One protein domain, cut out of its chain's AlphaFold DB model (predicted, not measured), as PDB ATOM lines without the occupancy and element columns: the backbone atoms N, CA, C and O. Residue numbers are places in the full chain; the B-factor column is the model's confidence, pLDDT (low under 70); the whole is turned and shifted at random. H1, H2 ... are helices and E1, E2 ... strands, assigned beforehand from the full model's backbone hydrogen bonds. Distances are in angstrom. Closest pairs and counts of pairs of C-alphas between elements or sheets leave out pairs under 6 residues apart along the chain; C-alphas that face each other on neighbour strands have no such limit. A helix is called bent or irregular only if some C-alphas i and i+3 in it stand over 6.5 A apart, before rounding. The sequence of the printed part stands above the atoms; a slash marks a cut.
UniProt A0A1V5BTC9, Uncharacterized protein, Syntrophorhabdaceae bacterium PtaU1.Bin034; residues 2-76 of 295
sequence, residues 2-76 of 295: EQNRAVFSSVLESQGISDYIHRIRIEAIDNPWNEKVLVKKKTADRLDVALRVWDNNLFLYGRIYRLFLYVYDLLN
ATOM      1  N   GLU A   2     -19.755  39.473 -19.901       51.03
ATOM      2  CA  GLU A   2     -20.580  38.246 -19.822       51.03
ATOM      3  C   GLU A   2     -21.458  38.015 -21.069       51.03
ATOM      4  O   GLU A   2     -21.673  36.883 -21.491       51.03
ATOM      5  N   GLN A   3     -21.850  39.109 -21.730       56.41
ATOM      6  CA  GLN A   3     -22.555  39.119 -23.017       56.41
ATOM      7  C   GLN A   3     -21.724  38.584 -24.196       56.41
ATOM      8  O   GLN A   3     -22.288  38.242 -25.228       56.41
ATOM      9  N   ASN A   4     -20.402  38.440 -24.047       76.44
ATOM     10  CA  ASN A   4     -19.529  38.001 -25.138       76.44
ATOM     11  C   ASN A   4     -19.304  36.482 -25.147       76.44
ATOM     12  O   ASN A   4     -18.563  36.001 -25.999       76.44
ATOM     13  N   ARG A   5     -19.943  35.708 -24.246       81.31
ATOM     14  CA  ARG A   5     -19.812  34.234 -24.166       81.31
ATOM     15  C   ARG A   5     -20.014  33.539 -25.516       81.31
ATOM     16  O   ARG A   5     -19.270  32.613 -25.815       81.31
ATOM     17  N   ALA A   6     -20.939  34.031 -26.341       87.00
ATOM     18  CA  ALA A   6     -21.180  33.502 -27.683       87.00
ATOM     19  C   ALA A   6     -19.931  33.566 -28.584       87.00
ATOM     20  O   ALA A   6     -19.650  32.613 -29.305       87.00
ATOM     21  N   VAL A   7     -19.139  34.642 -28.491       91.75
ATOM     22  CA  VAL A   7     -17.877  34.780 -29.237       91.75
ATOM     23  C   VAL A   7     -16.862  33.738 -28.772       91.75
ATOM     24  O   VAL A   7     -16.229  33.098 -29.603       91.75
ATOM     25  N   PHE A   8     -16.724  33.520 -27.459       91.38
ATOM     26  CA  PHE A   8     -15.800  32.507 -26.936       91.38
ATOM     27  C   PHE A   8     -16.183  31.100 -27.398       91.38
ATOM     28  O   PHE A   8     -15.323  30.390 -27.909       91.38
ATOM     29  N   SER A   9     -17.457  30.717 -27.268       90.56
ATOM     30  CA  SER A   9     -17.950  29.412 -27.729       90.56
ATOM     31  C   SER A   9     -17.725  29.218 -29.228       90.56
ATOM     32  O   SER A   9     -17.113  28.233 -29.627       90.56
ATOM     33  N   SER A  10     -18.110  30.207 -30.042       93.62
ATOM     34  CA  SER A  10     -17.919  30.169 -31.496       93.62
ATOM     35  C   SER A  10     -16.446  30.003 -31.885       93.62
ATOM     36  O   SER A  10     -16.114  29.195 -32.752       93.62
ATOM     37  N   VAL A  11     -15.537  30.715 -31.213       95.44
ATOM     38  CA  VAL A  11     -14.101  30.595 -31.482       95.44
ATOM     39  C   VAL A  11     -13.563  29.214 -31.091       95.44
ATOM     40  O   VAL A  11     -12.821  28.621 -31.874       95.44
ATOM     41  N   LEU A  12     -13.932  28.681 -29.921       93.88
ATOM     42  CA  LEU A  12     -13.505  27.347 -29.473       93.88
ATOM     43  C   LEU A  12     -13.941  26.250 -30.445       93.88
ATOM     44  O   LEU A  12     -13.146  25.363 -30.763       93.88
ATOM     45  N   GLU A  13     -15.185  26.330 -30.915       93.81
ATOM     46  CA  GLU A  13     -15.746  25.425 -31.919       93.81
ATOM     47  C   GLU A  13     -14.989  25.551 -33.245       93.81
ATOM     48  O   GLU A  13     -14.528  24.548 -33.784       93.81
ATOM     49  N   SER A  14     -14.759  26.779 -33.724       93.75
ATOM     50  CA  SER A  14     -14.035  27.029 -34.982       93.75
ATOM     51  C   SER A  14     -12.592  26.508 -34.981       93.75
ATOM     52  O   SER A  14     -12.050  26.169 -36.033       93.75
ATOM     53  N   GLN A  15     -11.957  26.447 -33.807       93.50
ATOM     54  CA  GLN A  15     -10.605  25.912 -33.638       93.50
ATOM     55  C   GLN A  15     -10.592  24.421 -33.282       93.50
ATOM     56  O   GLN A  15      -9.514  23.835 -33.218       93.50
ATOM     57  N   GLY A  16     -11.756  23.806 -33.050       93.56
ATOM     58  CA  GLY A  16     -11.871  22.399 -32.671       93.56
ATOM     59  C   GLY A  16     -11.282  22.075 -31.296       93.56
ATOM     60  O   GLY A  16     -10.909  20.932 -31.054       93.56
ATOM     61  N   ILE A  17     -11.166  23.062 -30.396       93.31
ATOM     62  CA  ILE A  17     -10.542  22.867 -29.073       93.31
ATOM     63  C   ILE A  17     -11.543  22.819 -27.917       93.31
ATOM     64  O   ILE A  17     -11.131  22.646 -26.774       93.31
ATOM     65  N   SER A  18     -12.844  22.963 -28.193       92.38
ATOM     66  CA  SER A  18     -13.899  23.033 -27.169       92.38
ATOM     67  C   SER A  18     -13.839  21.873 -26.163       92.38
ATOM     68  O   SER A  18     -13.817  22.103 -24.955       92.38
ATOM     69  N   ASP A  19     -13.680  20.637 -26.646       91.31
ATOM     70  CA  ASP A  19     -13.659  19.431 -25.803       91.31
ATOM     71  C   ASP A  19     -12.435  19.328 -24.882       91.31
ATOM     72  O   ASP A  19     -12.462  18.596 -23.882       91.31
ATOM     73  N   TYR A  20     -11.382  20.091 -25.184       90.75
ATOM     74  CA  TYR A  20     -10.141  20.145 -24.417       90.75
ATOM     75  C   TYR A  20     -10.150  21.249 -23.356       90.75
ATOM     76  O   TYR A  20      -9.216  21.328 -22.555       90.75
ATOM     77  N   ILE A  21     -11.180  22.099 -23.306       91.06
ATOM     78  CA  ILE A  21     -11.295  23.186 -22.328       91.06
ATOM     79  C   ILE A  21     -12.359  22.836 -21.288       91.06
ATOM     80  O   ILE A  21     -13.532  22.673 -21.602       91.06
ATOM     81  N   HIS A  22     -11.965  22.748 -20.016       89.19
ATOM     82  CA  HIS A  22     -12.911  22.503 -18.925       89.19
ATOM     83  C   HIS A  22     -13.582  23.795 -18.451       89.19
ATOM     84  O   HIS A  22     -14.801  23.843 -18.276       89.19
ATOM     85  N   ARG A  23     -12.788  24.847 -18.229       89.31
ATOM     86  CA  ARG A  23     -13.271  26.126 -17.707       89.31
ATOM     87  C   ARG A  23     -12.504  27.297 -18.297       89.31
ATOM     88  O   ARG A  23     -11.279  27.262 -18.398       89.31
ATOM     89  N   ILE A  24     -13.233  28.378 -18.569       90.44
ATOM     90  CA  ILE A  24     -12.672  29.678 -18.944       90.44
ATOM     91  C   ILE A  24     -12.988  30.692 -17.846       90.44
ATOM     92  O   ILE A  24     -14.137  30.844 -17.426       90.44
ATOM     93  N   ARG A  25     -11.961  31.387 -17.360       91.19
ATOM     94  CA  ARG A  25     -12.094  32.586 -16.521       91.19
ATOM     95  C   ARG A  25     -11.694  33.795 -17.347       91.19
ATOM     96  O   ARG A  25     -10.674  33.741 -18.021       91.19
ATOM     97  N   ILE A  26     -12.473  34.867 -17.284       90.19
ATOM     98  CA  ILE A  26     -12.207  36.074 -18.064       90.19
ATOM     99  C   ILE A  26     -12.021  37.242 -17.097       90.19
ATOM    100  O   ILE A  26     -12.871  37.482 -16.243       90.19
ATOM    101  N   GLU A  27     -10.907  37.946 -17.240       92.00
ATOM    102  CA  GLU A  27     -10.582  39.190 -16.546       92.00
ATOM    103  C   GLU A  27     -10.604  40.331 -17.571       92.00
ATOM    104  O   GLU A  27      -9.968  40.239 -18.624       92.00
ATOM    105  N   ALA A  28     -11.357  41.388 -17.275       88.75
ATOM    106  CA  ALA A  28     -11.381  42.594 -18.093       88.75
ATOM    107  C   ALA A  28     -10.115  43.418 -17.853       88.75
ATOM    108  O   ALA A  28      -9.704  43.605 -16.707       88.75
ATOM    109  N   ILE A  29      -9.518  43.920 -18.928       86.38
ATOM    110  CA  ILE A  29      -8.390  44.857 -18.887       86.38
ATOM    111  C   ILE A  29      -8.687  46.071 -19.766       86.38
ATOM    112  O   ILE A  29      -9.586  46.048 -20.606       86.38
ATOM    113  N   ASP A  30      -7.925  47.136 -19.573       80.56
ATOM    114  CA  ASP A  30      -8.131  48.443 -20.199       80.56
ATOM    115  C   ASP A  30      -7.414  48.622 -21.545       80.56
ATOM    116  O   ASP A  30      -7.693  49.586 -22.256       80.56
ATOM    117  N   ASN A  31      -6.533  47.690 -21.927       74.81
ATOM    118  CA  ASN A  31      -5.765  47.775 -23.166       74.81
ATOM    119  C   ASN A  31      -5.539  46.406 -23.847       74.81
ATOM    120  O   ASN A  31      -5.462  45.383 -23.161       74.81
ATOM    121  N   PRO A  32      -5.380  46.376 -25.186       78.56
ATOM    122  CA  PRO A  32      -5.189  45.139 -25.949       78.56
ATOM    123  C   PRO A  32      -3.832  44.462 -25.712       78.56
ATOM    124  O   PRO A  32      -3.701  43.260 -25.928       78.56
ATOM    125  N   TRP A  33      -2.808  45.192 -25.272       76.81
ATOM    126  CA  TRP A  33      -1.442  44.673 -25.122       76.81
ATOM    127  C   TRP A  33      -1.250  43.723 -23.965       76.81
ATOM    128  O   TRP A  33      -0.429  42.812 -24.019       76.81
ATOM    129  N   ASN A  34      -2.013  43.961 -22.912       81.94
ATOM    130  CA  ASN A  34      -2.014  43.135 -21.726       81.94
ATOM    131  C   ASN A  34      -2.900  41.894 -21.902       81.94
ATOM    132  O   ASN A  34      -3.033  41.111 -20.949       81.94
ATOM    133  N   GLU A  35      -3.497  41.711 -23.091       89.44
ATOM    134  CA  GLU A  35      -4.240  40.506 -23.423       89.44
ATOM    135  C   GLU A  35      -3.303  39.309 -23.382       89.44
ATOM    136  O   GLU A  35      -2.273  39.244 -24.056       89.44
ATOM    137  N   LYS A  36      -3.674  38.332 -22.563       91.06
ATOM    138  CA  LYS A  36      -2.892  37.116 -22.400       91.06
ATOM    139  C   LYS A  36      -3.782  35.951 -22.048       91.06
ATOM    140  O   LYS A  36      -4.818  36.103 -21.398       91.06
ATOM    141  N   VAL A  37      -3.303  34.778 -22.427       92.56
ATOM    142  CA  VAL A  37      -3.844  33.506 -21.982       92.56
ATOM    143  C   VAL A  37      -2.932  32.899 -20.924       92.56
ATOM    144  O   VAL A  37      -1.709  32.913 -21.043       92.56
ATOM    145  N   LEU A  38      -3.537  32.386 -19.860       89.69
ATOM    146  CA  LEU A  38      -2.866  31.670 -18.787       89.69
ATOM    147  C   LEU A  38      -3.509  30.294 -18.656       89.69
ATOM    148  O   LEU A  38      -4.686  30.189 -18.306       89.69
ATOM    149  N   VAL A  39      -2.731  29.240 -18.874       85.19
ATOM    150  CA  VAL A  39      -3.162  27.871 -18.574       85.19
ATOM    151  C   VAL A  39      -2.900  27.607 -17.094       85.19
ATOM    152  O   VAL A  39      -1.766  27.699 -16.632       85.19
ATOM    153  N   LYS A  40      -3.965  27.364 -16.325       79.31
ATOM    154  CA  LYS A  40      -3.918  27.290 -14.856       79.31
ATOM    155  C   LYS A  40      -3.771  25.867 -14.333       79.31
ATOM    156  O   LYS A  40      -3.100  25.662 -13.327       79.31
ATOM    157  N   LYS A  41      -4.413  24.899 -14.986       70.62
ATOM    158  CA  LYS A  41      -4.384  23.492 -14.584       70.62
ATOM    159  C   LYS A  41      -4.610  22.605 -15.800       70.62
ATOM    160  O   LYS A  41      -5.474  22.901 -16.620       70.62
ATOM    161  N   LYS A  42      -3.857  21.510 -15.875       68.50
ATOM    162  CA  LYS A  42      -4.134  20.382 -16.763       68.50
ATOM    163  C   LYS A  42      -4.761  19.282 -15.906       68.50
ATOM    164  O   LYS A  42      -4.088  18.685 -15.071       68.50
ATOM    165  N   THR A  43      -6.071  19.104 -16.013       65.00
ATOM    166  CA  THR A  43      -6.726  17.850 -15.598       65.00
ATOM    167  C   THR A  43      -6.495  16.798 -16.678       65.00
ATOM    168  O   THR A  43      -6.209  17.201 -17.799       65.00
ATOM    169  N   ALA A  44      -6.590  15.503 -16.336       66.50
ATOM    170  CA  ALA A  44      -6.207  14.342 -17.161       66.50
ATOM    171  C   ALA A  44      -6.215  14.601 -18.684       66.50
ATOM    172  O   ALA A  44      -5.156  14.493 -19.294       66.50
ATOM    173  N   ASP A  45      -7.331  15.103 -19.235       72.19
ATOM    174  CA  ASP A  45      -7.471  15.397 -20.672       72.19
ATOM    175  C   ASP A  45      -7.957  16.827 -21.004       72.19
ATOM    176  O   ASP A  45      -8.275  17.127 -22.153       72.19
ATOM    177  N   ARG A  46      -8.051  17.732 -20.015       84.56
ATOM    178  CA  ARG A  46      -8.646  19.075 -20.194       84.56
ATOM    179  C   ARG A  46      -7.888  20.196 -19.492       84.56
ATOM    180  O   ARG A  46      -7.295  19.993 -18.429       84.56
ATOM    181  N   LEU A  47      -7.967  21.396 -20.061       88.56
ATOM    182  CA  LEU A  47      -7.314  22.610 -19.583       88.56
ATOM    183  C   LEU A  47      -8.295  23.573 -18.905       88.56
ATOM    184  O   LEU A  47      -9.372  23.867 -19.427       88.56
ATOM    185  N   ASP A  48      -7.857  24.135 -17.781       91.00
ATOM    186  CA  ASP A  48      -8.432  25.353 -17.214       91.00
ATOM    187  C   ASP A  48      -7.667  26.566 -17.739       91.00
ATOM    188  O   ASP A  48      -6.452  26.690 -17.535       91.00
ATOM    189  N   VAL A  49      -8.387  27.488 -18.369       92.19
ATOM    190  CA  VAL A  49      -7.813  28.663 -19.024       92.19
ATOM    191  C   VAL A  49      -8.320  29.944 -18.368       92.19
ATOM    192  O   VAL A  49      -9.504  30.097 -18.070       92.19
ATOM    193  N   ALA A  50      -7.416  30.892 -18.138       93.12
ATOM    194  CA  ALA A  50      -7.750  32.257 -17.766       93.12
ATOM    195  C   ALA A  50      -7.310  33.218 -18.875       93.12
ATOM    196  O   ALA A  50      -6.158  33.186 -19.305       93.12
ATOM    197  N   LEU A  51      -8.227  34.068 -19.324       93.31
ATOM    198  CA  LEU A  51      -8.007  35.074 -20.352       93.31
ATOM    199  C   LEU A  51      -8.077  36.459 -19.723       93.31
ATOM    200  O   LEU A  51      -9.013  36.756 -18.983       93.31
ATOM    201  N   ARG A  52      -7.115  37.312 -20.057       94.12
ATOM    202  CA  ARG A  52      -7.233  38.757 -19.863       94.12
ATOM    203  C   ARG A  52      -7.602  39.352 -21.207       94.12
ATOM    204  O   ARG A  52      -6.875  39.120 -22.171       94.12
ATOM    205  N   VAL A  53      -8.741  40.029 -21.278       92.00
ATOM    206  CA  VAL A  53      -9.329  40.513 -22.535       92.00
ATOM    207  C   VAL A  53      -9.636  41.989 -22.396       92.00
ATOM    208  O   VAL A  53     -10.226  42.411 -21.400       92.00
ATOM    209  N   TRP A  54      -9.234  42.767 -23.395       89.06
ATOM    210  CA  TRP A  54      -9.528  44.189 -23.432       89.06
ATOM    211  C   TRP A  54     -11.037  44.424 -23.495       89.06
ATOM    212  O   TRP A  54     -11.722  43.834 -24.334       89.06
ATOM    213  N   ASP A  55     -11.567  45.271 -22.609       85.25
ATOM    214  CA  ASP A  55     -13.001  45.577 -22.517       85.25
ATOM    215  C   ASP A  55     -13.459  46.534 -23.634       85.25
ATOM    216  O   ASP A  55     -13.913  47.654 -23.415       85.25
ATOM    217  N   ASN A  56     -13.275  46.087 -24.877       83.38
ATOM    218  CA  ASN A  56     -13.660  46.769 -26.103       83.38
ATOM    219  C   ASN A  56     -13.993  45.725 -27.183       83.38
ATOM    220  O   ASN A  56     -13.270  44.738 -27.339       83.38
ATOM    221  N   ASN A  57     -15.058  45.952 -27.956       83.19
ATOM    222  CA  ASN A  57     -15.531  45.012 -28.977       83.19
ATOM    223  C   ASN A  57     -14.740  45.054 -30.303       83.19
ATOM    224  O   ASN A  57     -14.958  44.206 -31.169       83.19
ATOM    225  N   LEU A  58     -13.811  45.996 -30.471       77.56
ATOM    226  CA  LEU A  58     -13.008  46.159 -31.682       77.56
ATOM    227  C   LEU A  58     -12.192  44.894 -31.999       77.56
ATOM    228  O   LEU A  58     -11.322  44.496 -31.226       77.56
ATOM    229  N   PHE A  59     -12.459  44.254 -33.140       84.69
ATOM    230  CA  PHE A  59     -11.868  42.961 -33.524       84.69
ATOM    231  C   PHE A  59     -12.018  41.859 -32.464       84.69
ATOM    232  O   PHE A  59     -11.208  40.935 -32.440       84.69
ATOM    233  N   LEU A  60     -13.027  41.923 -31.586       89.06
ATOM    234  CA  LEU A  60     -13.138  41.008 -30.446       89.06
ATOM    235  C   LEU A  60     -13.027  39.538 -30.863       89.06
ATOM    236  O   LEU A  60     -12.248  38.805 -30.263       89.06
ATOM    237  N   TYR A  61     -13.740  39.121 -31.914       92.75
ATOM    238  CA  TYR A  61     -13.642  37.755 -32.435       92.75
ATOM    239  C   TYR A  61     -12.193  37.376 -32.767       92.75
ATOM    240  O   TYR A  61     -11.697  36.371 -32.265       92.75
ATOM    241  N   GLY A  62     -11.484  38.206 -33.537       93.94
ATOM    242  CA  GLY A  62     -10.083  37.982 -33.892       93.94
ATOM    243  C   GLY A  62      -9.142  37.978 -32.693       93.94
ATOM    244  O   GLY A  62      -8.277  37.110 -32.604       93.94
ATOM    245  N   ARG A  63      -9.337  38.880 -31.724       93.62
ATOM    246  CA  ARG A  63      -8.525  38.920 -30.497       93.62
ATOM    247  C   ARG A  63      -8.731  37.666 -29.642       93.62
ATOM    248  O   ARG A  63      -7.762  37.068 -29.182       93.62
ATOM    249  N   ILE A  64      -9.974  37.204 -29.492       95.25
ATOM    250  CA  ILE A  64     -10.277  35.943 -28.798       95.25
ATOM    251  C   ILE A  64      -9.726  34.741 -29.575       95.25
ATOM    252  O   ILE A  64      -9.095  33.865 -28.981       95.25
ATOM    253  N   TYR A  65      -9.878  34.725 -30.900       96.56
ATOM    254  CA  TYR A  65      -9.307  33.704 -31.781       96.56
ATOM    255  C   TYR A  65      -7.790  33.607 -31.619       96.56
ATOM    256  O   TYR A  65      -7.248  32.519 -31.421       96.56
ATOM    257  N   ARG A  66      -7.106  34.750 -31.609       95.88
ATOM    258  CA  ARG A  66      -5.672  34.863 -31.353       95.88
ATOM    259  C   ARG A  66      -5.271  34.275 -30.004       95.88
ATOM    260  O   ARG A  66      -4.315  33.508 -29.943       95.88
ATOM    261  N   LEU A  67      -5.990  34.600 -28.928       95.75
ATOM    262  CA  LEU A  67      -5.696  34.058 -27.596       95.75
ATOM    263  C   LEU A  67      -5.845  32.533 -27.547       95.75
ATOM    264  O   LEU A  67      -5.022  31.858 -26.929       95.75
ATOM    265  N   PHE A  68      -6.850  31.984 -28.228       96.19
ATOM    266  CA  PHE A  68      -7.046  30.538 -28.295       96.19
ATOM    267  C   PHE A  68      -6.068  29.814 -29.220       96.19
ATOM    268  O   PHE A  68      -5.760  28.661 -28.936       96.19
ATOM    269  N   LEU A  69      -5.468  30.476 -30.216       96.12
ATOM    270  CA  LEU A  69      -4.397  29.865 -31.015       96.12
ATOM    271  C   LEU A  69      -3.173  29.492 -30.170       96.12
ATOM    272  O   LEU A  69      -2.547  28.469 -30.429       96.12
ATOM    273  N   TYR A  70      -2.853  30.264 -29.130       95.50
ATOM    274  CA  TYR A  70      -1.818  29.860 -28.174       95.50
ATOM    275  C   TYR A  70      -2.212  28.579 -27.433       95.50
ATOM    276  O   TYR A  70      -1.369  27.721 -27.209       95.50
ATOM    277  N   VAL A  71      -3.487  28.422 -27.064       94.38
ATOM    278  CA  VAL A  71      -3.979  27.195 -26.414       94.38
ATOM    279  C   VAL A  71      -3.953  26.020 -27.382       94.38
ATOM    280  O   VAL A  71      -3.517  24.937 -27.006       94.38
ATOM    281  N   TYR A  72      -4.358  26.245 -28.631       94.31
ATOM    282  CA  TYR A  72      -4.257  25.264 -29.706       94.31
ATOM    283  C   TYR A  72      -2.815  24.767 -29.863       94.31
ATOM    284  O   TYR A  72      -2.583  23.563 -29.893       94.31
ATOM    285  N   ASP A  73      -1.835  25.673 -29.885       94.69
ATOM    286  CA  ASP A  73      -0.417  25.309 -29.975       94.69
ATOM    287  C   ASP A  73       0.027  24.433 -28.795       94.69
ATOM    288  O   ASP A  73       0.733  23.450 -28.991       94.69
ATOM    289  N   LEU A  74      -0.427  24.733 -27.574       92.00
ATOM    290  CA  LEU A  74      -0.129  23.921 -26.385       92.00
ATOM    291  C   LEU A  74      -0.740  22.512 -26.439       92.00
ATOM    292  O   LEU A  74      -0.220  21.598 -25.798       92.00
ATOM    293  N   LEU A  75      -1.860  22.352 -27.144       90.81
ATOM    294  CA  LEU A  75      -2.552  21.075 -27.319       90.81
ATOM    295  C   LEU A  75      -2.007  20.269 -28.505       90.81
ATOM    296  O   LEU A  75      -2.174  19.052 -28.528       90.81
ATOM    297  N   ASN A  76      -1.365  20.924 -29.472       91.69
ATOM    298  CA  ASN A  76      -0.884  20.303 -30.698       91.69
ATOM    299  C   ASN A  76       0.409  19.486 -30.462       91.69
ATOM    300  O   ASN A  76       1.452  20.079 -30.165       91.69
TER     301      ASN A  76
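AT A GLANCE: This is residues 2 to 76 of the 295 residues of an uncharacterized protein of Syntrophorhabdaceae bacterium PtaU1.Bin034 (UniProt A0A1V5BTC9). A twisted sheet of three long strands has one helix, H2, packed slantwise over one face, in two layers; a second helix, H1, packs on H2 at a steep angle and only grazes the sheet. The printed part has 75 residues, with two named helices and three named strands in the order H1 E1 E2 E3 H2. The sheet is mixed, ordered E1 E3 E2, and the class is mixed, helices and strands. The whole is compact, with a radius of gyration of the C-alphas of 11.6 A, and its outline is elongated, 34 by 22 by 21 A.

IN THESE COORDINATES: Inner strand E3, residues 46 to 54, spans 25.3 A. Edge strands E1, residues 21 to 29, and E2, residues 36 to 43, span 22.1 A and 20.8 A. H2, residues 60 to 75, spans 22.8 A and ends at C-alpha 75 (-2.552, 21.075, -27.319). H1, residues 2 to 14, begins at C-alpha 2 (-20.580, 38.246, -19.822) and spans 20.0 A; it is irregular, with C-alphas 3 and 6 7.4 A apart.

HOW THE PARTS SIT: E1 and E3 are parallel at 17 degrees, with N 27 and O 51 2.8 A apart, within hydrogen-bond range. E2 and E3 form an antiparallel hairpin at 164 degrees, with N 38 and O 50 at 2.8 A. H2 is on the sheet at a height of 8.6 A, over E3 and, only just, with 3 C-alphas, over E2; its closest C-alphas to E2 are Leu 67 and Val 37, 5.9 A. H1, with residues 7 to 12 alone, touches H2 at a steep tilt of 50 degrees, the same way; the closest C-alphas, Val 11 and Tyr 65, are 5.7 A apart. O i to N i+4 pairs are within range in 7 of 9 in H1 and 10 of 12 in H2.

THE WHOLE: The two farthest C-alphas, Ala 44 and Leu 58, are 35.6 A apart. The printed part has no cut, and no link is long. pLDDT is under 70 at residues 2 to 3 and 42 to 44.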